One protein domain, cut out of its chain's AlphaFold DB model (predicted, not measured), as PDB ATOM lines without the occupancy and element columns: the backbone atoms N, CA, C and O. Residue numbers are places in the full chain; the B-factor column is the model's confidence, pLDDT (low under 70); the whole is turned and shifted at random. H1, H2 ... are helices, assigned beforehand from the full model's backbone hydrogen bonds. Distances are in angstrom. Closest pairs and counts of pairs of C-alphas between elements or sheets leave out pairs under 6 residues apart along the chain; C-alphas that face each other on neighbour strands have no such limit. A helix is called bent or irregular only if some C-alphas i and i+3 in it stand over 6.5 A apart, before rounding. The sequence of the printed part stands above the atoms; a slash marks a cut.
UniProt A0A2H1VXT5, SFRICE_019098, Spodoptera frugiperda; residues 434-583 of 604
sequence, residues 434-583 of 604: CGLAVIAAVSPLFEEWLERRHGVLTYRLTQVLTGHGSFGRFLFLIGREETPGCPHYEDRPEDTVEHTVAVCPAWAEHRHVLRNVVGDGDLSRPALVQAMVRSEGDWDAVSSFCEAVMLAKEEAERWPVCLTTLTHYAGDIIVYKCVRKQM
ATOM      1  N   CYS A 434     -13.671 -38.619 -14.213       49.75
ATOM      2  CA  CYS A 434     -15.024 -38.708 -13.649       49.75
ATOM      3  C   CYS A 434     -16.107 -39.089 -14.676       49.75
ATOM      4  O   CYS A 434     -16.970 -39.921 -14.401       49.75
ATOM      5  N   GLY A 435     -16.053 -38.510 -15.882       45.50
ATOM      6  CA  GLY A 435     -17.001 -38.830 -16.955       45.50
ATOM      7  C   GLY A 435     -16.793 -40.223 -17.561       45.50
ATOM      8  O   GLY A 435     -17.763 -40.882 -17.925       45.50
ATOM      9  N   LEU A 436     -15.544 -40.693 -17.636       53.56
ATOM     10  CA  LEU A 436     -15.205 -42.013 -18.176       53.56
ATOM     11  C   LEU A 436     -15.648 -43.134 -17.229       53.56
ATOM     12  O   LEU A 436     -16.156 -44.144 -17.705       53.56
ATOM     13  N   ALA A 437     -15.534 -42.935 -15.911       59.56
ATOM     14  CA  ALA A 437     -15.987 -43.903 -14.909       59.56
ATOM     15  C   ALA A 437     -17.509 -44.149 -14.975       59.56
ATOM     16  O   ALA A 437     -17.945 -45.299 -14.991       59.56
ATOM     17  N   VAL A 438     -18.319 -43.087 -15.101       60.78
ATOM     18  CA  VAL A 438     -19.780 -43.219 -15.289       60.78
ATOM     19  C   VAL A 438     -20.110 -43.920 -16.601       60.78
ATOM     20  O   VAL A 438     -20.974 -44.792 -16.628       60.78
ATOM     21  N   ILE A 439     -19.434 -43.558 -17.697       51.03
ATOM     22  CA  ILE A 439     -19.665 -44.188 -19.002       51.03
ATOM     23  C   ILE A 439     -19.313 -45.680 -18.942       51.03
ATOM     24  O   ILE A 439     -20.099 -46.491 -19.418       51.03
ATOM     25  N   ALA A 440     -18.197 -46.057 -18.315       62.25
ATOM     26  CA  ALA A 440     -17.809 -47.456 -18.147       62.25
ATOM     27  C   ALA A 440     -18.809 -48.258 -17.292       62.25
ATOM     28  O   ALA A 440     -19.071 -49.414 -17.603       62.25
ATOM     29  N   ALA A 441     -19.400 -47.645 -16.260       68.50
ATOM     30  CA  ALA A 441     -20.392 -48.292 -15.401       68.50
ATOM     31  C   ALA A 441     -21.790 -48.409 -16.042       68.50
ATOM     32  O   ALA A 441     -22.466 -49.412 -15.847       68.50
ATOM     33  N   VAL A 442     -22.232 -47.400 -16.805       64.50
ATOM     34  CA  VAL A 442     -23.599 -47.337 -17.366       64.50
ATOM     35  C   VAL A 442     -23.685 -47.881 -18.795       64.50
ATOM     36  O   VAL A 442     -24.723 -48.411 -19.179       64.50
ATOM     37  N   SER A 443     -22.623 -47.788 -19.603       56.25
ATOM     38  CA  SER A 443     -22.657 -48.252 -21.000       56.25
ATOM     39  C   SER A 443     -22.984 -49.743 -21.186       56.25
ATOM     40  O   SER A 443     -23.602 -50.035 -22.210       56.25
ATOM     41  N   PRO A 444     -22.603 -50.679 -20.290       70.69
ATOM     42  CA  PRO A 444     -22.979 -52.089 -20.428       70.69
ATOM     43  C   PRO A 444     -24.468 -52.371 -20.186       70.69
ATOM     44  O   PRO A 444     -24.955 -53.397 -20.639       70.69
ATOM     45  N   LEU A 445     -25.169 -51.474 -19.483       64.88
ATOM     46  CA  LEU A 445     -26.564 -51.619 -19.036       64.88
ATOM     47  C   LEU A 445     -27.426 -50.445 -19.524       64.88
ATOM     48  O   LEU A 445     -28.309 -49.941 -18.826       64.88
ATOM     49  N   PHE A 446     -27.077 -49.897 -20.690       53.00
ATOM     50  CA  PHE A 446     -27.593 -48.608 -21.146       53.00
ATOM     51  C   PHE A 446     -29.078 -48.660 -21.528       53.00
ATOM     52  O   PHE A 446     -29.766 -47.646 -21.408       53.00
ATOM     53  N   GLU A 447     -29.573 -49.813 -21.982       48.56
ATOM     54  CA  GLU A 447     -30.980 -49.987 -22.354       48.56
ATOM     55  C   GLU A 447     -31.833 -50.146 -21.086       48.56
ATOM     56  O   GLU A 447     -32.757 -49.365 -20.865       48.56
ATOM     57  N   GLU A 448     -31.426 -51.016 -20.164       63.69
ATOM     58  CA  GLU A 448     -32.053 -51.232 -18.856       63.69
ATOM     59  C   GLU A 448     -32.078 -49.945 -18.012       63.69
ATOM     60  O   GLU A 448     -33.090 -49.597 -17.398       63.69
ATOM     61  N   TRP A 449     -30.988 -49.170 -18.040       69.44
ATOM     62  CA  TRP A 449     -30.887 -47.876 -17.361       69.44
ATOM     63  C   TRP A 449     -31.830 -46.802 -17.925       69.44
ATOM     64  O   TRP A 449     -32.183 -45.861 -17.202       69.44
ATOM     65  N   LEU A 450     -32.227 -46.913 -19.197       52.31
ATOM     66  CA  LEU A 450     -33.186 -46.014 -19.847       52.31
ATOM     67  C   LEU A 450     -34.637 -46.499 -19.743       52.31
ATOM     68  O   LEU A 450     -35.538 -45.660 -19.737       52.31
ATOM     69  N   GLU A 451     -34.866 -47.812 -19.688       60.59
ATOM     70  CA  GLU A 451     -36.202 -48.424 -19.695       60.59
ATOM     71  C   GLU A 451     -36.793 -48.666 -18.297       60.59
ATOM     72  O   GLU A 451     -38.016 -48.796 -18.164       60.59
ATOM     73  N   ARG A 452     -35.957 -48.671 -17.247       75.19
ATOM     74  CA  ARG A 452     -36.407 -48.714 -15.845       75.19
ATOM     75  C   ARG A 452     -37.466 -47.644 -15.553       75.19
ATOM     76  O   ARG A 452     -37.365 -46.494 -15.983       75.19
ATOM     77  N   ARG A 453     -38.481 -48.021 -14.775       68.50
ATOM     78  CA  ARG A 453     -39.612 -47.142 -14.408       68.50
ATOM     79  C   ARG A 453     -39.500 -46.563 -12.998       68.50
ATOM     80  O   ARG A 453     -40.312 -45.727 -12.621       68.50
ATOM     81  N   HIS A 454     -38.494 -47.011 -12.258       71.81
ATOM     82  CA  HIS A 454     -38.226 -46.709 -10.858       71.81
ATOM     83  C   HIS A 454     -36.934 -45.903 -10.697       71.81
ATOM     84  O   HIS A 454     -36.032 -45.985 -11.538       71.81
ATOM     85  N   GLY A 455     -36.826 -45.171  -9.586       64.06
ATOM     86  CA  GLY A 455     -35.595 -44.507  -9.154       64.06
ATOM     87  C   GLY A 455     -35.259 -43.178  -9.848       64.06
ATOM     88  O   GLY A 455     -35.375 -43.007 -11.065       64.06
ATOM     89  N   VAL A 456     -34.762 -42.214  -9.071       70.44
ATOM     90  CA  VAL A 456     -34.298 -40.901  -9.553       70.44
ATOM     91  C   VAL A 456     -32.862 -40.666  -9.090       70.44
ATOM     92  O   VAL A 456     -32.507 -40.999  -7.962       70.44
ATOM     93  N   LEU A 457     -32.021 -40.096  -9.961       69.44
ATOM     94  CA  LEU A 457     -30.665 -39.691  -9.585       69.44
ATOM     95  C   LEU A 457     -30.728 -38.508  -8.616       69.44
ATOM     96  O   LEU A 457     -31.115 -37.406  -9.005       69.44
ATOM     97  N   THR A 458     -30.321 -38.736  -7.371       69.50
ATOM     98  CA  THR A 458     -30.128 -37.664  -6.393       69.50
ATOM     99  C   THR A 458     -28.776 -36.975  -6.593       69.50
ATOM    100  O   THR A 458     -27.912 -37.440  -7.347       69.50
ATOM    101  N   TYR A 459     -28.570 -35.854  -5.901       67.38
ATOM    102  CA  TYR A 459     -27.301 -35.127  -5.914       67.38
ATOM    103  C   TYR A 459     -26.133 -36.001  -5.419       67.38
ATOM    104  O   TYR A 459     -25.130 -36.141  -6.122       67.38
ATOM    105  N   ARG A 460     -26.297 -36.667  -4.269       82.38
ATOM    106  CA  ARG A 460     -25.251 -37.485  -3.635       82.38
ATOM    107  C   ARG A 460     -25.016 -38.817  -4.339       82.38
ATOM    108  O   ARG A 460     -23.878 -39.252  -4.487       82.38
ATOM    109  N   LEU A 461     -26.066 -39.421  -4.889       77.00
ATOM    110  CA  LEU A 461     -25.935 -40.571  -5.784       77.00
ATOM    111  C   LEU A 461     -25.126 -40.210  -7.046       77.00
ATOM    112  O   LEU A 461     -24.265 -40.971  -7.485       77.00
ATOM    113  N   THR A 462     -25.326 -39.007  -7.597       77.44
ATOM    114  CA  THR A 462     -24.556 -38.520  -8.755       77.44
ATOM    115  C   THR A 462     -23.089 -38.241  -8.402       77.44
ATOM    116  O   THR A 462     -22.204 -38.571  -9.198       77.44
ATOM    117  N   GLN A 463     -22.807 -37.685  -7.216       80.81
ATOM    118  CA  GLN A 463     -21.446 -37.542  -6.673       80.81
ATOM    119  C   GLN A 463     -20.718 -38.898  -6.625       80.81
ATOM    120  O   GLN A 463     -19.621 -39.016  -7.167       80.81
ATOM    121  N   VAL A 464     -21.346 -39.944  -6.071       85.69
ATOM    122  CA  VAL A 464     -20.766 -41.300  -5.981       85.69
ATOM    123  C   VAL A 464     -20.483 -41.897  -7.366       85.69
ATOM    124  O   VAL A 464     -19.367 -42.343  -7.635       85.69
ATOM    125  N   LEU A 465     -21.438 -41.845  -8.301       80.00
ATOM    126  CA  LEU A 465     -21.232 -42.398  -9.648       80.00
ATOM    127  C   LEU A 465     -20.064 -41.725 -10.394       80.00
ATOM    128  O   LEU A 465     -19.336 -42.382 -11.133       80.00
ATOM    129  N   THR A 466     -19.848 -40.427 -10.178       76.62
ATOM    130  CA  THR A 466     -18.820 -39.628 -10.875       76.62
ATOM    131  C   THR A 466     -17.494 -39.494 -10.118       76.62
ATOM    132  O   THR A 466     -16.476 -39.192 -10.735       76.62
ATOM    133  N   GLY A 467     -17.478 -39.689  -8.798       71.19
ATOM    134  CA  GLY A 467     -16.341 -39.353  -7.936       71.19
ATOM    135  C   GLY A 467     -16.073 -37.857  -7.759       71.19
ATOM    136  O   GLY A 467     -14.919 -37.489  -7.567       71.19
ATOM    137  N   HIS A 468     -17.098 -37.000  -7.835       74.19
ATOM    138  CA  HIS A 468     -16.997 -35.591  -7.419       74.19
ATOM    139  C   HIS A 468     -17.700 -35.355  -6.075       74.19
ATOM    140  O   HIS A 468     -18.479 -36.191  -5.633       74.19
ATOM    141  N   GLY A 469     -17.468 -34.200  -5.445       80.25
ATOM    142  CA  GLY A 469     -18.055 -33.847  -4.144       80.25
ATOM    143  C   GLY A 469     -17.038 -33.995  -3.014       80.25
ATOM    144  O   GLY A 469     -15.844 -33.838  -3.254       80.25
ATOM    145  N   SER A 470     -17.487 -34.305  -1.799       84.88
ATOM    146  CA  SER A 470     -16.635 -34.362  -0.596       84.88
ATOM    147  C   SER A 470     -15.740 -35.614  -0.508       84.88
ATOM    148  O   SER A 470     -15.598 -36.209   0.554       84.88
ATOM    149  N   PHE A 471     -15.147 -36.042  -1.627       88.38
ATOM    150  CA  PHE A 471     -14.098 -37.067  -1.681       88.38
ATOM    151  C   PHE A 471     -12.725 -36.397  -1.611       88.38
ATOM    152  O   PHE A 471     -12.433 -35.532  -2.440       88.38
ATOM    153  N   GLY A 472     -11.855 -36.819  -0.693       84.12
ATOM    154  CA  GLY A 472     -10.515 -36.245  -0.511       84.12
ATOM    155  C   GLY A 472      -9.700 -36.198  -1.808       84.12
ATOM    156  O   GLY A 472      -9.128 -35.158  -2.133       84.12
ATOM    157  N   ARG A 473      -9.741 -37.253  -2.638       85.56
ATOM    158  CA  ARG A 473      -9.052 -37.262  -3.944       85.56
ATOM    159  C   ARG A 473      -9.550 -36.172  -4.899       85.56
ATOM    160  O   ARG A 473      -8.750 -35.606  -5.645       85.56
ATOM    161  N   PHE A 474     -10.847 -35.860  -4.872       80.69
ATOM    162  CA  PHE A 474     -11.441 -34.784  -5.668       80.69
ATOM    163  C   PHE A 474     -11.146 -33.406  -5.069       80.69
ATOM    164  O   PHE A 474     -10.734 -32.508  -5.800       80.69
ATOM    165  N   LEU A 475     -11.306 -33.240  -3.751       80.19
ATOM    166  CA  LEU A 475     -11.034 -31.982  -3.051       80.19
ATOM    167  C   LEU A 475      -9.565 -31.552  -3.204       80.19
ATOM    168  O   LEU A 475      -9.300 -30.377  -3.460       80.19
ATOM    169  N   PHE A 476      -8.629 -32.503  -3.162       81.75
ATOM    170  CA  PHE A 476      -7.214 -32.286  -3.469       81.75
ATOM    171  C   PHE A 476      -6.991 -31.824  -4.920       81.75
ATOM    172  O   PHE A 476      -6.312 -30.828  -5.156       81.75
ATOM    173  N   LEU A 477      -7.623 -32.482  -5.903       76.25
ATOM    174  CA  LEU A 477      -7.525 -32.101  -7.323       76.25
ATOM    175  C   LEU A 477      -8.013 -30.672  -7.611       76.25
ATOM    176  O   LEU A 477      -7.500 -30.031  -8.528       76.25
ATOM    177  N   ILE A 478      -8.990 -30.169  -6.850       73.00
ATOM    178  CA  ILE A 478      -9.493 -28.792  -6.974       73.00
ATOM    179  C   ILE A 478      -8.827 -27.801  -6.003       73.00
ATOM    180  O   ILE A 478      -9.268 -26.655  -5.919       73.00
ATOM    181  N   GLY A 479      -7.786 -28.218  -5.273       73.06
ATOM    182  CA  GLY A 479      -7.034 -27.365  -4.347       73.06
ATOM    183  C   GLY A 479      -7.821 -26.909  -3.113       73.06
ATOM    184  O   GLY A 479      -7.542 -25.838  -2.581       73.06
ATOM    185  N   ARG A 480      -8.832 -27.680  -2.685       73.94
ATOM    186  CA  ARG A 480      -9.609 -27.427  -1.456       73.94
ATOM    187  C   ARG A 480      -9.141 -28.234  -0.246       73.94
ATOM    188  O   ARG A 480      -9.482 -27.855   0.866       73.94
ATOM    189  N   GLU A 481      -8.369 -29.293  -0.467       77.69
ATOM    190  CA  GLU A 481      -7.707 -30.096   0.567       77.69
ATOM    191  C   GLU A 481      -6.214 -30.218   0.252       77.69
ATOM    192  O   GLU A 481      -5.828 -30.275  -0.917       77.69
ATOM    193  N   GLU A 482      -5.369 -30.281   1.283       81.38
ATOM    194  CA  GLU A 482      -3.909 -30.401   1.116       81.38
ATOM    195  C   GLU A 482      -3.462 -31.831   0.778       81.38
ATOM    196  O   GLU A 482      -2.375 -32.031   0.237       81.38
ATOM    197  N   THR A 483      -4.297 -32.836   1.070       86.06
ATOM    198  CA  THR A 483      -3.990 -34.252   0.816       86.06
ATOM    199  C   THR A 483      -5.196 -34.983   0.222       86.06
ATOM    200  O   THR A 483      -6.325 -34.687   0.610       86.06
ATOM    201  N   PRO A 484      -4.998 -35.978  -0.664       87.88
ATOM    202  CA  PRO A 484      -6.089 -36.802  -1.191       87.88
ATOM    203  C   PRO A 484      -6.555 -37.907  -0.225       87.88
ATOM    204  O   PRO A 484      -7.440 -38.683  -0.584       87.88
ATOM    205  N   GLY A 485      -5.924 -38.041   0.947       88.31
ATOM    206  CA  GLY A 485      -6.057 -39.200   1.832       88.31
ATOM    207  C   GLY A 485      -7.335 -39.216   2.675       88.31
ATOM    208  O   GLY A 485      -7.850 -38.178   3.083       88.31
ATOM    209  N   CYS A 486      -7.825 -40.416   2.977       87.38
ATOM    210  CA  CYS A 486      -8.964 -40.633   3.861       87.38
ATOM    211  C   CYS A 486      -8.612 -40.281   5.322       87.38
ATOM    212  O   CYS A 486      -7.621 -40.799   5.841       87.38
ATOM    213  N   PRO A 487      -9.420 -39.463   6.028       81.44
ATOM    214  CA  PRO A 487      -9.145 -39.072   7.415       81.44
ATOM    215  C   PRO A 487      -9.462 -40.172   8.443       81.44
ATOM    216  O   PRO A 487      -9.165 -40.005   9.622       81.44
ATOM    217  N   HIS A 488     -10.076 -41.284   8.023       81.31
ATOM    218  CA  HIS A 488     -10.528 -42.375   8.897       81.31
ATOM    219  C   HIS A 488      -9.559 -43.569   8.951       81.31
ATOM    220  O   HIS A 488      -9.964 -44.663   9.346       81.31
ATOM    221  N   TYR A 489      -8.316 -43.399   8.493       74.38
ATOM    222  CA  TYR A 489      -7.353 -44.489   8.339       74.38
ATOM    223  C   TYR A 489      -5.921 -43.996   8.590       74.38
ATOM    224  O   TYR A 489      -5.575 -42.881   8.199       74.38
ATOM    225  N   GLU A 490      -5.086 -44.815   9.234       67.69
ATOM    226  CA  GLU A 490      -3.745 -44.400   9.680       67.69
ATOM    227  C   GLU A 490      -2.750 -44.229   8.521       67.69
ATOM    228  O   GLU A 490      -2.029 -43.233   8.488       67.69
ATOM    229  N   ASP A 491      -2.763 -45.130   7.529       75.38
ATOM    230  CA  ASP A 491      -1.928 -45.024   6.317       75.38
ATOM    231  C   ASP A 491      -2.452 -44.019   5.261       75.38
ATOM    232  O   ASP A 491      -1.777 -43.764   4.263       75.38
ATOM    233  N   ARG A 492      -3.614 -43.394   5.518       78.44
ATOM    234  CA  ARG A 492      -4.277 -42.374   4.679       78.44
ATOM    235  C   ARG A 492      -4.346 -42.743   3.181       78.44
ATOM    236  O   ARG A 492      -3.820 -42.003   2.341       78.44
ATOM    237  N   PRO A 493      -5.068 -43.815   2.806       87.38
ATOM    238  CA  PRO A 493      -5.225 -44.206   1.409       87.38
ATOM    239  C   PRO A 493      -6.059 -43.149   0.669       87.38
ATOM    240  O   PRO A 493      -6.863 -42.454   1.296       87.38
ATOM    241  N   GLU A 494      -5.905 -43.013  -0.654       89.25
ATOM    242  CA  GLU A 494      -6.667 -42.008  -1.415       89.25
ATOM    243  C   GLU A 494      -8.184 -42.193  -1.230       89.25
ATOM    244  O   GLU A 494      -8.749 -43.245  -1.549       89.25
ATOM    245  N   ASP A 495      -8.858 -41.142  -0.755       90.38
ATOM    246  CA  ASP A 495     -10.304 -41.123  -0.562       90.38
ATOM    247  C   ASP A 495     -11.014 -40.981  -1.910       90.38
ATOM    248  O   ASP A 495     -11.384 -39.897  -2.368       90.38
ATOM    249  N   THR A 496     -11.135 -42.129  -2.562       90.75
ATOM    250  CA  THR A 496     -11.861 -42.376  -3.804       90.75
ATOM    251  C   THR A 496     -13.253 -42.934  -3.506       90.75
ATOM    252  O   THR A 496     -13.572 -43.311  -2.376       90.75
ATOM    253  N   VAL A 497     -14.093 -43.039  -4.539       88.62
ATOM    254  CA  VAL A 497     -15.377 -43.752  -4.443       88.62
ATOM    255  C   VAL A 497     -15.141 -45.218  -4.116       88.62
ATOM    256  O   VAL A 497     -15.757 -45.730  -3.196       88.62
ATOM    257  N   GLU A 498     -14.206 -45.869  -4.804       90.44
ATOM    258  CA  GLU A 498     -13.816 -47.256  -4.549       90.44
ATOM    259  C   GLU A 498     -13.422 -47.459  -3.074       90.44
ATOM    260  O   GLU A 498     -13.933 -48.365  -2.415       90.44
ATOM    261  N   HIS A 499     -12.605 -46.561  -2.507       90.75
ATOM    262  CA  HIS A 499     -12.266 -46.604  -1.085       90.75
ATOM    263  C   HIS A 499     -13.488 -46.366  -0.180       90.75
ATOM    264  O   HIS A 499     -13.779 -47.197   0.679       90.75
ATOM    265  N   THR A 500     -14.222 -45.262  -0.354       91.56
ATOM    266  CA  THR A 500     -15.374 -44.913   0.501       91.56
ATOM    267  C   THR A 500     -16.480 -45.983   0.447       91.56
ATOM    268  O   THR A 500     -16.991 -46.390   1.494       91.56
ATOM    269  N   VAL A 501     -16.827 -46.470  -0.747       91.06
ATOM    270  CA  VAL A 501     -17.968 -47.367  -0.988       91.06
ATOM    271  C   VAL A 501     -17.657 -48.830  -0.687       91.06
ATOM    272  O   VAL A 501     -18.565 -49.526  -0.245       91.06
ATOM    273  N   ALA A 502     -16.418 -49.307  -0.871       88.38
ATOM    274  CA  ALA A 502     -16.085 -50.723  -0.671       88.38
ATOM    275  C   ALA A 502     -15.242 -51.009   0.589       88.38
ATOM    276  O   ALA A 502     -15.420 -52.062   1.204       88.38
ATOM    277  N   VAL A 503     -14.355 -50.088   0.996       88.56
ATOM    278  CA  VAL A 503     -13.249 -50.380   1.935       88.56
ATOM    279  C   VAL A 503     -13.358 -49.636   3.272       88.56
ATOM    280  O   VAL A 503     -13.252 -50.248   4.331       88.56
ATOM    281  N   CYS A 504     -13.572 -48.318   3.246       88.81
ATOM    282  CA  CYS A 504     -13.384 -47.411   4.385       88.81
ATOM    283  C   CYS A 504     -14.151 -47.861   5.648       88.81
ATOM    284  O   CYS A 504     -15.382 -47.962   5.587       88.81
ATOM    285  N   PRO A 505     -13.495 -48.134   6.793       85.25
ATOM    286  CA  PRO A 505     -14.150 -48.742   7.957       85.25
ATOM    287  C   PRO A 505     -15.269 -47.874   8.554       85.25
ATOM    288  O   PRO A 505     -16.263 -48.420   9.021       85.25
ATOM    289  N   ALA A 506     -15.183 -46.542   8.435       87.12
ATOM    290  CA  ALA A 506     -16.210 -45.605   8.908       87.12
ATOM    291  C   ALA A 506     -17.617 -45.857   8.320       87.12
ATOM    292  O   ALA A 506     -18.620 -45.505   8.938       87.12
ATOM    293  N   TRP A 507     -17.710 -46.497   7.148       90.69
ATOM    294  CA  TRP A 507     -18.979 -46.793   6.471       90.69
ATOM    295  C   TRP A 507     -19.366 -48.279   6.518       90.69
ATOM    296  O   TRP A 507     -20.241 -48.692   5.760       90.69
ATOM    297  N   ALA A 508     -18.743 -49.092   7.382       86.12
ATOM    298  CA  ALA A 508     -19.014 -50.532   7.478       86.12
ATOM    299  C   ALA A 508     -20.498 -50.848   7.749       86.12
ATOM    300  O   ALA A 508     -21.100 -51.604   6.989       86.12
ATOM    301  N   GLU A 509     -21.105 -50.192   8.741       83.31
ATOM    302  CA  GLU A 509     -22.531 -50.350   9.071       83.31
ATOM    303  C   GLU A 509     -23.445 -49.948   7.906       83.31
ATOM    304  O   GLU A 509     -24.360 -50.676   7.525       83.31
ATOM    305  N   HIS A 510     -23.147 -48.813   7.264       84.94
ATOM    306  CA  HIS A 510     -23.895 -48.333   6.101       84.94
ATOM    307  C   HIS A 510     -23.799 -49.323   4.925       84.94
ATOM    308  O   HIS A 510     -24.791 -49.567   4.235       84.94
ATOM    309  N   ARG A 511     -22.630 -49.948   4.716       90.38
ATOM    310  CA  ARG A 511     -22.416 -50.961   3.671       90.38
ATOM    311  C   ARG A 511     -23.198 -52.252   3.893       90.38
ATOM    312  O   ARG A 511     -23.395 -52.967   2.916       90.38
ATOM    313  N   HIS A 512     -23.636 -52.580   5.109       83.00
ATOM    314  CA  HIS A 512     -24.335 -53.845   5.356       83.00
ATOM    315  C   HIS A 512     -25.634 -53.945   4.534       83.00
ATOM    316  O   HIS A 512     -25.860 -54.932   3.838       83.00
ATOM    317  N   VAL A 513     -26.433 -52.870   4.506       77.31
ATOM    318  CA  VAL A 513     -27.653 -52.787   3.680       77.31
ATOM    319  C   VAL A 513     -27.324 -52.829   2.182       77.31
ATOM    320  O   VAL A 513     -28.041 -53.463   1.412       77.31
ATOM    321  N   LEU A 514     -26.219 -52.199   1.772       87.44
ATOM    322  CA  LEU A 514     -25.764 -52.176   0.380       87.44
ATOM    323  C   LEU A 514     -25.345 -53.572  -0.117       87.44
ATOM    324  O   LEU A 514     -25.734 -53.976  -1.211       87.44
ATOM    325  N   ARG A 515     -24.595 -54.334   0.691       88.44
ATOM    326  CA  ARG A 515     -24.122 -55.688   0.347       88.44
ATOM    327  C   ARG A 515     -25.259 -56.685   0.162       88.44
ATOM    328  O   ARG A 515     -25.207 -57.473  -0.775       88.44
ATOM    329  N   ASN A 516     -26.323 -56.584   0.959       83.12
ATOM    330  CA  ASN A 516     -27.515 -57.429   0.810       83.12
ATOM    331  C   ASN A 516     -28.216 -57.264  -0.557       83.12
ATOM    332  O   ASN A 516     -28.955 -58.149  -0.980       83.12
ATOM    333  N   VAL A 517     -27.991 -56.139  -1.247       82.56
ATOM    334  CA  VAL A 517     -28.606 -55.796  -2.541       82.56
ATOM    335  C   VAL A 517     -27.647 -56.011  -3.715       82.56
ATOM    336  O   VAL A 517     -28.033 -56.598  -4.732       82.56
ATOM    337  N   VAL A 518     -26.404 -55.544  -3.580       84.19
ATOM    338  CA  VAL A 518     -25.377 -55.565  -4.639       84.19
ATOM    339  C   VAL A 518     -24.605 -56.895  -4.664       84.19
ATOM    340  O   VAL A 518     -24.200 -57.348  -5.732       84.19
ATOM    341  N   GLY A 519     -24.460 -57.550  -3.509       76.75
ATOM    342  CA  GLY A 519     -23.619 -58.727  -3.281       76.75
ATOM    343  C   GLY A 519     -22.404 -58.413  -2.397       76.75
ATOM    344  O   GLY A 519     -21.921 -57.282  -2.347       76.75
ATOM    345  N   ASP A 520     -21.883 -59.426  -1.698       67.50
ATOM    346  CA  ASP A 520     -20.762 -59.266  -0.753       67.50
ATOM    347  C   ASP A 520     -19.388 -59.037  -1.413       67.50
ATOM    348  O   ASP A 520     -18.458 -58.583  -0.744       67.50
ATOM    349  N   GLY A 521     -19.242 -59.380  -2.700       66.75
ATOM    350  CA  GLY A 521     -17.944 -59.454  -3.382       66.75
ATOM    351  C   GLY A 521     -17.502 -58.195  -4.133       66.75
ATOM    352  O   GLY A 521     -16.318 -57.870  -4.105       66.75
ATOM    353  N   ASP A 522     -18.421 -57.486  -4.799       82.88
ATOM    354  CA  ASP A 522     -18.094 -56.310  -5.614       82.88
ATOM    355  C   ASP A 522     -19.048 -55.142  -5.329       82.88
ATOM    356  O   ASP A 522     -20.250 -55.233  -5.549       82.88
ATOM    357  N   LEU A 523     -18.486 -54.025  -4.858       89.44
ATOM    358  CA  LEU A 523     -19.184 -52.753  -4.638       89.44
ATOM    359  C   LEU A 523     -18.660 -51.648  -5.578       89.44
ATOM    360  O   LEU A 523     -18.759 -50.456  -5.277       89.44
ATOM    361  N   SER A 524     -18.068 -52.037  -6.713       89.56
ATOM    362  CA  SER A 524     -17.618 -51.138  -7.774       89.56
ATOM    363  C   SER A 524     -18.773 -50.336  -8.385       89.56
ATOM    364  O   SER A 524     -19.939 -50.735  -8.342       89.56
ATOM    365  N   ARG A 525     -18.460 -49.199  -9.026       86.81
ATOM    366  CA  ARG A 525     -19.470 -48.379  -9.724       86.81
ATOM    367  C   ARG A 525     -20.323 -49.183 -10.734       86.81
ATOM    368  O   ARG A 525     -21.535 -48.970 -10.727       86.81
ATOM    369  N   PRO A 526     -19.770 -50.097 -11.566       88.31
ATOM    370  CA  PRO A 526     -20.574 -51.015 -12.379       88.31
ATOM    371  C   PRO A 526     -21.552 -51.876 -11.567       88.31
ATOM    372  O   PRO A 526     -22.725 -51.932 -11.924       88.31
ATOM    373  N   ALA A 527     -21.114 -52.485 -10.458       90.56
ATOM    374  CA  ALA A 527     -21.975 -53.318  -9.614       90.56
ATOM    375  C   ALA A 527     -23.120 -52.513  -8.967       90.56
ATOM    376  O   ALA A 527     -24.269 -52.961  -8.969       90.56
ATOM    377  N   LEU A 528     -22.849 -51.280  -8.510       91.06
ATOM    378  CA  LEU A 528     -23.897 -50.360  -8.043       91.06
ATOM    379  C   LEU A 528     -24.939 -50.095  -9.138       91.06
ATOM    380  O   LEU A 528     -26.136 -50.226  -8.898       91.06
ATOM    381  N   VAL A 529     -24.491 -49.749 -10.350       88.06
ATOM    382  CA  VAL A 529     -25.378 -49.481 -11.494       88.06
ATOM    383  C   VAL A 529     -26.189 -50.725 -11.871       88.06
ATOM    384  O   VAL A 529     -27.379 -50.607 -12.165       88.06
ATOM    385  N   GLN A 530     -25.590 -51.915 -11.790       91.19
ATOM    386  CA  GLN A 530     -26.264 -53.190 -12.029       91.19
ATOM    387  C   GLN A 530     -27.354 -53.493 -10.995       91.19
ATOM    388  O   GLN A 530     -28.438 -53.942 -11.369       91.19
ATOM    389  N   ALA A 531     -27.120 -53.203  -9.715       92.12
ATOM    390  CA  ALA A 531     -28.164 -53.284  -8.696       92.12
ATOM    391  C   ALA A 531     -29.283 -52.264  -8.962       92.12
ATOM    392  O   ALA A 531     -30.457 -52.621  -8.991       92.12
ATOM    393  N   MET A 532     -28.931 -51.012  -9.256       91.44
ATOM    394  CA  MET A 532     -29.890 -49.929  -9.494       91.44
ATOM    395  C   MET A 532     -30.884 -50.220 -10.636       91.44
ATOM    396  O   MET A 532     -32.059 -49.860 -10.534       91.44
ATOM    397  N   VAL A 533     -30.465 -50.881 -11.722       87.88
ATOM    398  CA  VAL A 533     -31.393 -51.217 -12.824       87.88
ATOM    399  C   VAL A 533     -32.341 -52.379 -12.509       87.88
ATOM    400  O   VAL A 533     -33.415 -52.436 -13.105       87.88
ATOM    401  N   ARG A 534     -32.000 -53.271 -11.566       91.31
ATOM    402  CA  ARG A 534     -32.782 -54.486 -11.267       91.31
ATOM    403  C   ARG A 534     -34.171 -54.202 -10.697       91.31
ATOM    404  O   ARG A 534     -35.140 -54.800 -11.158       91.31
ATOM    405  N   SER A 535     -34.281 -53.342  -9.683       90.62
ATOM    406  CA  SER A 535     -35.560 -53.069  -9.014       90.62
ATOM    407  C   SER A 535     -35.579 -51.732  -8.267       90.62
ATOM    408  O   SER A 535     -34.537 -51.126  -8.021       90.62
ATOM    409  N   GLU A 536     -36.776 -51.276  -7.889       86.38
ATOM    410  CA  GLU A 536     -36.968 -50.061  -7.086       86.38
ATOM    411  C   GLU A 536     -36.328 -50.181  -5.697       86.38
ATOM    412  O   GLU A 536     -35.601 -49.283  -5.285       86.38
ATOM    413  N   GLY A 537     -36.495 -51.324  -5.023       88.62
ATOM    414  CA  GLY A 537     -35.860 -51.577  -3.726       88.62
ATOM    415  C   GLY A 537     -34.331 -51.630  -3.805       88.62
ATOM    416  O   GLY A 537     -33.653 -51.104  -2.921       88.62
ATOM    417  N   ASP A 538     -33.781 -52.193  -4.887       92.69
ATOM    418  CA  ASP A 538     -32.332 -52.201  -5.116       92.69
ATOM    419  C   ASP A 538     -31.800 -50.779  -5.385       92.69
ATOM    420  O   ASP A 538     -30.762 -50.385  -4.844       92.69
ATOM    421  N   TRP A 539     -32.532 -49.971  -6.168       92.38
ATOM    422  CA  TRP A 539     -32.223 -48.551  -6.374       92.38
ATOM    423  C   TRP A 539     -32.242 -47.773  -5.057       92.38
ATOM    424  O   TRP A 539     -31.307 -47.023  -4.773       92.38
ATOM    425  N   ASP A 540     -33.285 -47.947  -4.245       87.00
ATOM    426  CA  ASP A 540     -33.465 -47.208  -2.996       87.00
ATOM    427  C   ASP A 540     -32.413 -47.568  -1.946       87.00
ATOM    428  O   ASP A 540     -31.964 -46.681  -1.217       87.00
ATOM    429  N   ALA A 541     -31.939 -48.816  -1.903       89.94
ATOM    430  CA  ALA A 541     -30.821 -49.211  -1.047       89.94
ATOM    431  C   ALA A 541     -29.508 -48.515  -1.450       89.94
ATOM    432  O   ALA A 541     -28.832 -47.929  -0.599       89.94
ATOM    433  N   VAL A 542     -29.171 -48.505  -2.748       92.44
ATOM    434  CA  VAL A 542     -27.974 -47.811  -3.263       92.44
ATOM    435  C   VAL A 542     -28.090 -46.295  -3.055       92.44
ATOM    436  O   VAL A 542     -27.145 -45.655  -2.592       92.44
ATOM    437  N   SER A 543     -29.261 -45.719  -3.336       89.56
ATOM    438  CA  SER A 543     -29.562 -44.297  -3.143       89.56
ATOM    439  C   SER A 543     -29.435 -43.882  -1.671       89.56
ATOM    440  O   SER A 543     -28.732 -42.920  -1.361       89.56
ATOM    441  N   SER A 544     -30.030 -44.650  -0.751       87.25
ATOM    442  CA  SER A 544     -29.992 -44.384   0.695       87.25
ATOM    443  C   SER A 544     -28.575 -44.454   1.262       87.25
ATOM    444  O   SER A 544     -28.195 -43.603   2.067       87.25
ATOM    445  N   PHE A 545     -27.770 -45.423   0.811       93.50
ATOM    446  CA  PHE A 545     -26.352 -45.500   1.161       93.50
ATOM    447  C   PHE A 545     -25.591 -44.248   0.700       93.50
ATOM    448  O   PHE A 545     -24.890 -43.622   1.497       93.50
ATOM    449  N   CYS A 546     -25.762 -43.851  -0.567       91.44
ATOM    450  CA  CYS A 546     -25.086 -42.680  -1.126       91.44
ATOM    451  C   CYS A 546     -25.489 -41.384  -0.409       91.44
ATOM    452  O   CYS A 546     -24.626 -40.560  -0.114       91.44
ATOM    453  N   GLU A 547     -26.777 -41.209  -0.098       85.38
ATOM    454  CA  GLU A 547     -27.268 -40.055   0.659       85.38
ATOM    455  C   GLU A 547     -26.662 -39.990   2.067       85.38
ATOM    456  O   GLU A 547     -26.130 -38.945   2.436       85.38
ATOM    457  N   ALA A 548     -26.684 -41.089   2.829       87.69
ATOM    458  CA  ALA A 548     -26.172 -41.116   4.201       87.69
ATOM    459  C   ALA A 548     -24.657 -40.852   4.272       87.69
ATOM    460  O   ALA A 548     -24.208 -39.998   5.040       87.69
ATOM    461  N   VAL A 549     -23.873 -41.548   3.442       90.94
ATOM    462  CA  VAL A 549     -22.406 -41.441   3.431       90.94
ATOM    463  C   VAL A 549     -21.951 -40.059   2.967       90.94
ATOM    464  O   VAL A 549     -21.119 -39.431   3.621       90.94
ATOM    465  N   MET A 550     -22.499 -39.547   1.860       90.06
ATOM    466  CA  MET A 550     -22.061 -38.250   1.343       90.06
ATOM    467  C   MET A 550     -22.562 -37.081   2.196       90.06
ATOM    468  O   MET A 550     -21.817 -36.120   2.350       90.06
ATOM    469  N   LEU A 551     -23.746 -37.164   2.819       84.75
ATOM    470  CA  LEU A 551     -24.205 -36.146   3.773       84.75
ATOM    471  C   LEU A 551     -23.241 -36.038   4.962       84.75
ATOM    472  O   LEU A 551     -22.831 -34.939   5.321       84.75
ATOM    473  N   ALA A 552     -22.829 -37.170   5.535       84.62
ATOM    474  CA  ALA A 552     -21.890 -37.181   6.652       84.62
ATOM    475  C   ALA A 552     -20.492 -36.654   6.254       84.62
ATOM    476  O   ALA A 552     -19.859 -35.944   7.037       84.62
ATOM    477  N   LYS A 553     -20.027 -36.926   5.024       88.75
ATOM    478  CA  LYS A 553     -18.780 -36.347   4.479       88.75
ATOM    479  C   LYS A 553     -18.897 -34.830   4.249       88.75
ATOM    480  O   LYS A 553     -17.983 -34.095   4.614       88.75
ATOM    481  N   GLU A 554     -20.024 -34.350   3.720       84.50
ATOM    482  CA  GLU A 554     -20.325 -32.916   3.550       84.50
ATOM    483  C   GLU A 554     -20.405 -32.171   4.898       84.50
ATOM    484  O   GLU A 554     -19.954 -31.029   5.013       84.50
ATOM    485  N   GLU A 555     -20.960 -32.799   5.939       77.94
ATOM    486  CA  GLU A 555     -21.011 -32.230   7.292       77.94
ATOM    487  C   GLU A 555     -19.626 -32.173   7.953       77.94
ATOM    488  O   GLU A 555     -19.297 -31.161   8.579       77.94
ATOM    489  N   ALA A 556     -18.791 -33.202   7.763       72.94
ATOM    490  CA  ALA A 556     -17.408 -33.225   8.244       72.94
ATOM    491  C   ALA A 556     -16.530 -32.157   7.565       72.94
ATOM    492  O   ALA A 556     -15.792 -31.450   8.252       72.94
ATOM    493  N   GLU A 557     -16.670 -31.968   6.245       72.25
ATOM    494  CA  GLU A 557     -16.024 -30.877   5.492       72.25
ATOM    495  C   GLU A 557     -16.430 -29.495   6.042       72.25
ATOM    496  O   GLU A 557     -15.624 -28.566   6.120       72.25
ATOM    497  N   ARG A 558     -17.697 -29.347   6.452       68.12
ATOM    498  CA  ARG A 558     -18.253 -28.077   6.931       68.12
ATOM    499  C   ARG A 558     -17.882 -27.737   8.377       68.12
ATOM    500  O   ARG A 558     -17.879 -26.553   8.718       68.12
ATOM    501  N   TRP A 559     -17.570 -28.730   9.213       59.94
ATOM    502  CA  TRP A 559     -17.198 -28.539  10.623       59.94
ATOM    503  C   TRP A 559     -15.991 -29.399  11.055       59.94
ATOM    504  O   TRP A 559     -16.147 -30.305  11.878       59.94
ATOM    505  N   PRO A 560     -14.759 -29.075  10.607       52.41
ATOM    506  CA  PRO A 560     -13.579 -29.926  10.832       52.41
ATOM    507  C   PRO A 560     -13.164 -30.148  12.301       52.41
ATOM    508  O   PRO A 560     -12.348 -31.016  12.590       52.41
ATOM    509  N   VAL A 561     -13.682 -29.351  13.246       40.66
ATOM    510  CA  VAL A 561     -13.117 -29.199  14.605       40.66
ATOM    511  C   VAL A 561     -13.882 -29.989  15.690       40.66
ATOM    512  O   VAL A 561     -13.547 -29.892  16.864       40.66
ATOM    513  N   CYS A 562     -14.912 -30.774  15.342       36.62
ATOM    514  CA  CYS A 562     -15.806 -31.396  16.344       36.62
ATOM    515  C   CYS A 562     -15.655 -32.921  16.544       36.62
ATOM    516  O   CYS A 562     -16.335 -33.489  17.397       36.62
ATOM    517  N   LEU A 563     -14.804 -33.606  15.769       32.22
ATOM    518  CA  LEU A 563     -14.816 -35.080  15.678       32.22
ATOM    519  C   LEU A 563     -13.707 -35.819  16.448       32.22
ATOM    520  O   LEU A 563     -13.793 -37.034  16.600       32.22
ATOM    521  N   THR A 564     -12.716 -35.123  17.011       29.95
ATOM    522  CA  THR A 564     -11.646 -35.748  17.817       29.95
ATOM    523  C   THR A 564     -12.050 -36.103  19.253       29.95
ATOM    524  O   THR A 564     -11.309 -36.826  19.913       29.95
ATOM    525  N   THR A 565     -13.216 -35.658  19.743       28.31
ATOM    526  CA  THR A 565     -13.624 -35.835  21.158       28.31
ATOM    527  C   THR A 565     -14.907 -36.654  21.366       28.31
ATOM    528  O   THR A 565     -15.322 -36.845  22.506       28.31
ATOM    529  N   LEU A 566     -15.560 -37.140  20.301       30.80
ATOM    530  CA  LEU A 566     -16.871 -37.819  20.387       30.80
ATOM    531  C   LEU A 566     -16.887 -39.286  19.922       30.80
ATOM    532  O   LEU A 566     -17.911 -39.956  20.045       30.80
ATOM    533  N   THR A 567     -15.756 -39.828  19.468       30.80
ATOM    534  CA  THR A 567     -15.647 -41.228  19.012       30.80
ATOM    535  C   THR A 567     -15.657 -42.271  20.137       30.80
ATOM    536  O   THR A 567     -15.770 -43.454  19.843       30.80
ATOM    537  N   HIS A 568     -15.590 -41.865  21.412       33.03
ATOM    538  CA  HIS A 568     -15.531 -42.784  22.562       33.03
ATOM    539  C   HIS A 568     -16.865 -43.032  23.297       33.03
ATOM    540  O   HIS A 568     -16.890 -43.854  24.205       33.03
ATOM    541  N   TYR A 569     -17.970 -42.359  22.935       31.48
ATOM    542  CA  TYR A 569     -19.258 -42.500  23.653       31.48
ATOM    543  C   TYR A 569     -20.524 -42.533  22.771       31.48
ATOM    544  O   TYR A 569     -21.636 -42.574  23.293       31.48
ATOM    545  N   ALA A 570     -20.397 -42.518  21.439       33.41
ATOM    546  CA  ALA A 570     -21.539 -42.376  20.524       33.41
ATOM    547  C   ALA A 570     -22.015 -43.679  19.839       33.41
ATOM    548  O   ALA A 570     -22.906 -43.613  18.991       33.41
ATOM    549  N   GLY A 571     -21.468 -44.848  20.200       32.59
ATOM    550  CA  GLY A 571     -21.812 -46.135  19.571       32.59
ATOM    551  C   GLY A 571     -23.282 -46.551  19.738       32.59
ATOM    552  O   GLY A 571     -23.926 -46.963  18.775       32.59
ATOM    553  N   ASP A 572     -23.854 -46.367  20.931       32.72
ATOM    554  CA  ASP A 572     -25.127 -47.018  21.290       32.72
ATOM    555  C   ASP A 572     -26.395 -46.198  20.981       32.72
ATOM    556  O   ASP A 572     -27.507 -46.734  20.923       32.72
ATOM    557  N   ILE A 573     -26.273 -44.884  20.764       34.62
ATOM    558  CA  ILE A 573     -27.441 -43.982  20.677       34.62
ATOM    559  C   ILE A 573     -28.073 -43.958  19.273       34.62
ATOM    560  O   ILE A 573     -29.280 -43.721  19.141       34.62
ATOM    561  N   ILE A 574     -27.293 -44.215  18.218       33.66
ATOM    562  CA  ILE A 574     -27.783 -44.167  16.828       33.66
ATOM    563  C   ILE A 574     -28.537 -45.459  16.467       33.66
ATOM    564  O   ILE A 574     -29.629 -45.392  15.891       33.66
ATOM    565  N   VAL A 575     -28.036 -46.624  16.899       30.86
ATOM    566  CA  VAL A 575     -28.654 -47.938  16.634       30.86
ATOM    567  C   VAL A 575     -30.070 -48.026  17.229       30.86
ATOM    568  O   VAL A 575     -31.022 -48.403  16.538       30.86
ATOM    569  N   TYR A 576     -30.256 -47.571  18.475       28.27
ATOM    570  CA  TYR A 576     -31.537 -47.680  19.188       28.27
ATOM    571  C   TYR A 576     -32.703 -46.897  18.559       28.27
ATOM    572  O   TYR A 576     -33.866 -47.269  18.746       28.27
ATOM    573  N   LYS A 577     -32.433 -45.818  17.809       30.06
ATOM    574  CA  LYS A 577     -33.486 -45.039  17.124       30.06
ATOM    575  C   LYS A 577     -33.848 -45.579  15.744       30.06
ATOM    576  O   LYS A 577     -34.980 -45.354  15.313       30.06
ATOM    577  N   CYS A 578     -32.940 -46.289  15.076       29.45
ATOM    578  CA  CYS A 578     -33.217 -46.878  13.769       29.45
ATOM    579  C   CYS A 578     -34.017 -48.185  13.918       29.45
ATOM    580  O   CYS A 578     -35.132 -48.290  13.406       29.45
ATOM    581  N   VAL A 579     -33.528 -49.125  14.736       30.31
ATOM    582  CA  VAL A 579     -34.132 -50.464  14.891       30.31
ATOM    583  C   VAL A 579     -35.554 -50.406  15.473       30.31
ATOM    584  O   VAL A 579     -36.464 -51.078  14.982       30.31
ATOM    585  N   ARG A 580     -35.805 -49.538  16.468       28.83
ATOM    586  CA  ARG A 580     -37.126 -49.437  17.124       28.83
ATOM    587  C   ARG A 580     -38.245 -48.941  16.195       28.83
ATOM    588  O   ARG A 580     -39.413 -49.226  16.453       28.83
ATOM    589  N   LYS A 581     -37.913 -48.222  15.116       34.03
ATOM    590  CA  LYS A 581     -38.895 -47.782  14.111       34.03
ATOM    591  C   LYS A 581     -39.267 -48.882  13.114       34.03
ATOM    592  O   LYS A 581     -40.353 -48.817  12.549       34.03
ATOM    593  N   GLN A 582     -38.396 -49.871  12.920       32.19
ATOM    594  CA  GLN A 582     -38.527 -50.900  11.884       32.19
ATOM    595  C   GLN A 582     -39.215 -52.180  12.394       32.19
ATOM    596  O   GLN A 582     -39.915 -52.847  11.638       32.19
ATOM    597  N   MET A 583     -39.109 -52.493  13.693       28.17
ATOM    598  CA  MET A 583     -39.832 -53.631  14.289       28.17
ATOM    599  C   MET A 583     -41.345 -53.399  14.456       28.17
ATOM    600  O   MET A 583     -42.119 -54.351  14.382       28.17
TER     601      MET A 583
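This is residues 434 to 583 of the 604 residues of the protein "SFRICE_019098" of Spodoptera frugiperda (UniProt A0A2H1VXT5). A compact helical body is built round the long helix H7, with H5 side by side with it, H6 folding back from its first end and H2 crossing it; H1 runs beside H6. Residues 559 to 583, ending in H8, stick out as a free arm. The printed part has 150 residues, with eight named helices, H1 to H8 in order, and no named strand: all helix. The whole is compact, with a radius of gyration of the C-alphas of 16.1 A and spans of 48 by 45 by 26 A.

H7, residues 536 to 558, is 32.1 A long, from C-alpha 536 at (-36.968, -50.061, -7.086). H5 is residues 505 to 518, 18.2 A; H6, 525 to 534, 14.7 A; H2, 459 to 466; H4, 497 to 503; H3, 472 to 477. H1, residues 434 to 451, 24.1 A, begins at (-15.024, -38.708, -13.649) and has a kink of 84 degrees near residue 445. H8, residues 571 to 583, 20.2 A, ends at (-39.832, -53.631, 14.289). H1, H5 and, only just, H8 are irregular: C-alphas 444 and 447 are 8.5 A apart, 506 and 509 7.9 A, 571 and 574 6.9 A.

H5, H6 and H7 form a bundle, three helices grouped together. H7 touches H5 at a shallow tilt of 15 degrees, opposite ways; their closest C-alphas, Val 517 and Asp 538, are 5.8 A apart. H6 and H7 form a helical hairpin at a steep tilt of 41 degrees, with C-alphas Met 532 and Trp 539 closest at 4.1 A. H2 touches residues 542 to 551 of H7, about perpendicular at 84 degrees, with C-alphas Leu 461 and Cys 546 closest at 5.2 A. H1 touches H6 at a shallow 15 degrees, the same way, with C-alphas Ala 441 and Pro 526 closest at 4.1 A. H4 and H5 touch only at the corner, with C-alphas Thr 500 and Trp 507 closest at 7.2 A. H3 and H8 touch no helix. Every O i to N i+4 pair is within hydrogen-bond range in H2, H3, H4 and H7, but 9 of 14 in H1, 5 of 10 in H5, 5 of 6 in H6 and 2 of 9 in H8, where 4 of 10 O i to N i+3 pairs are.

The C-alphas farthest apart, Glu 447 and Thr 565, are 48.9 A apart. The printed part has no cut; the links H3 to H4 and H7 to H8 are long. Mean pLDDT of the printed part is 72.0; residues 558 to 583 are among those under 70.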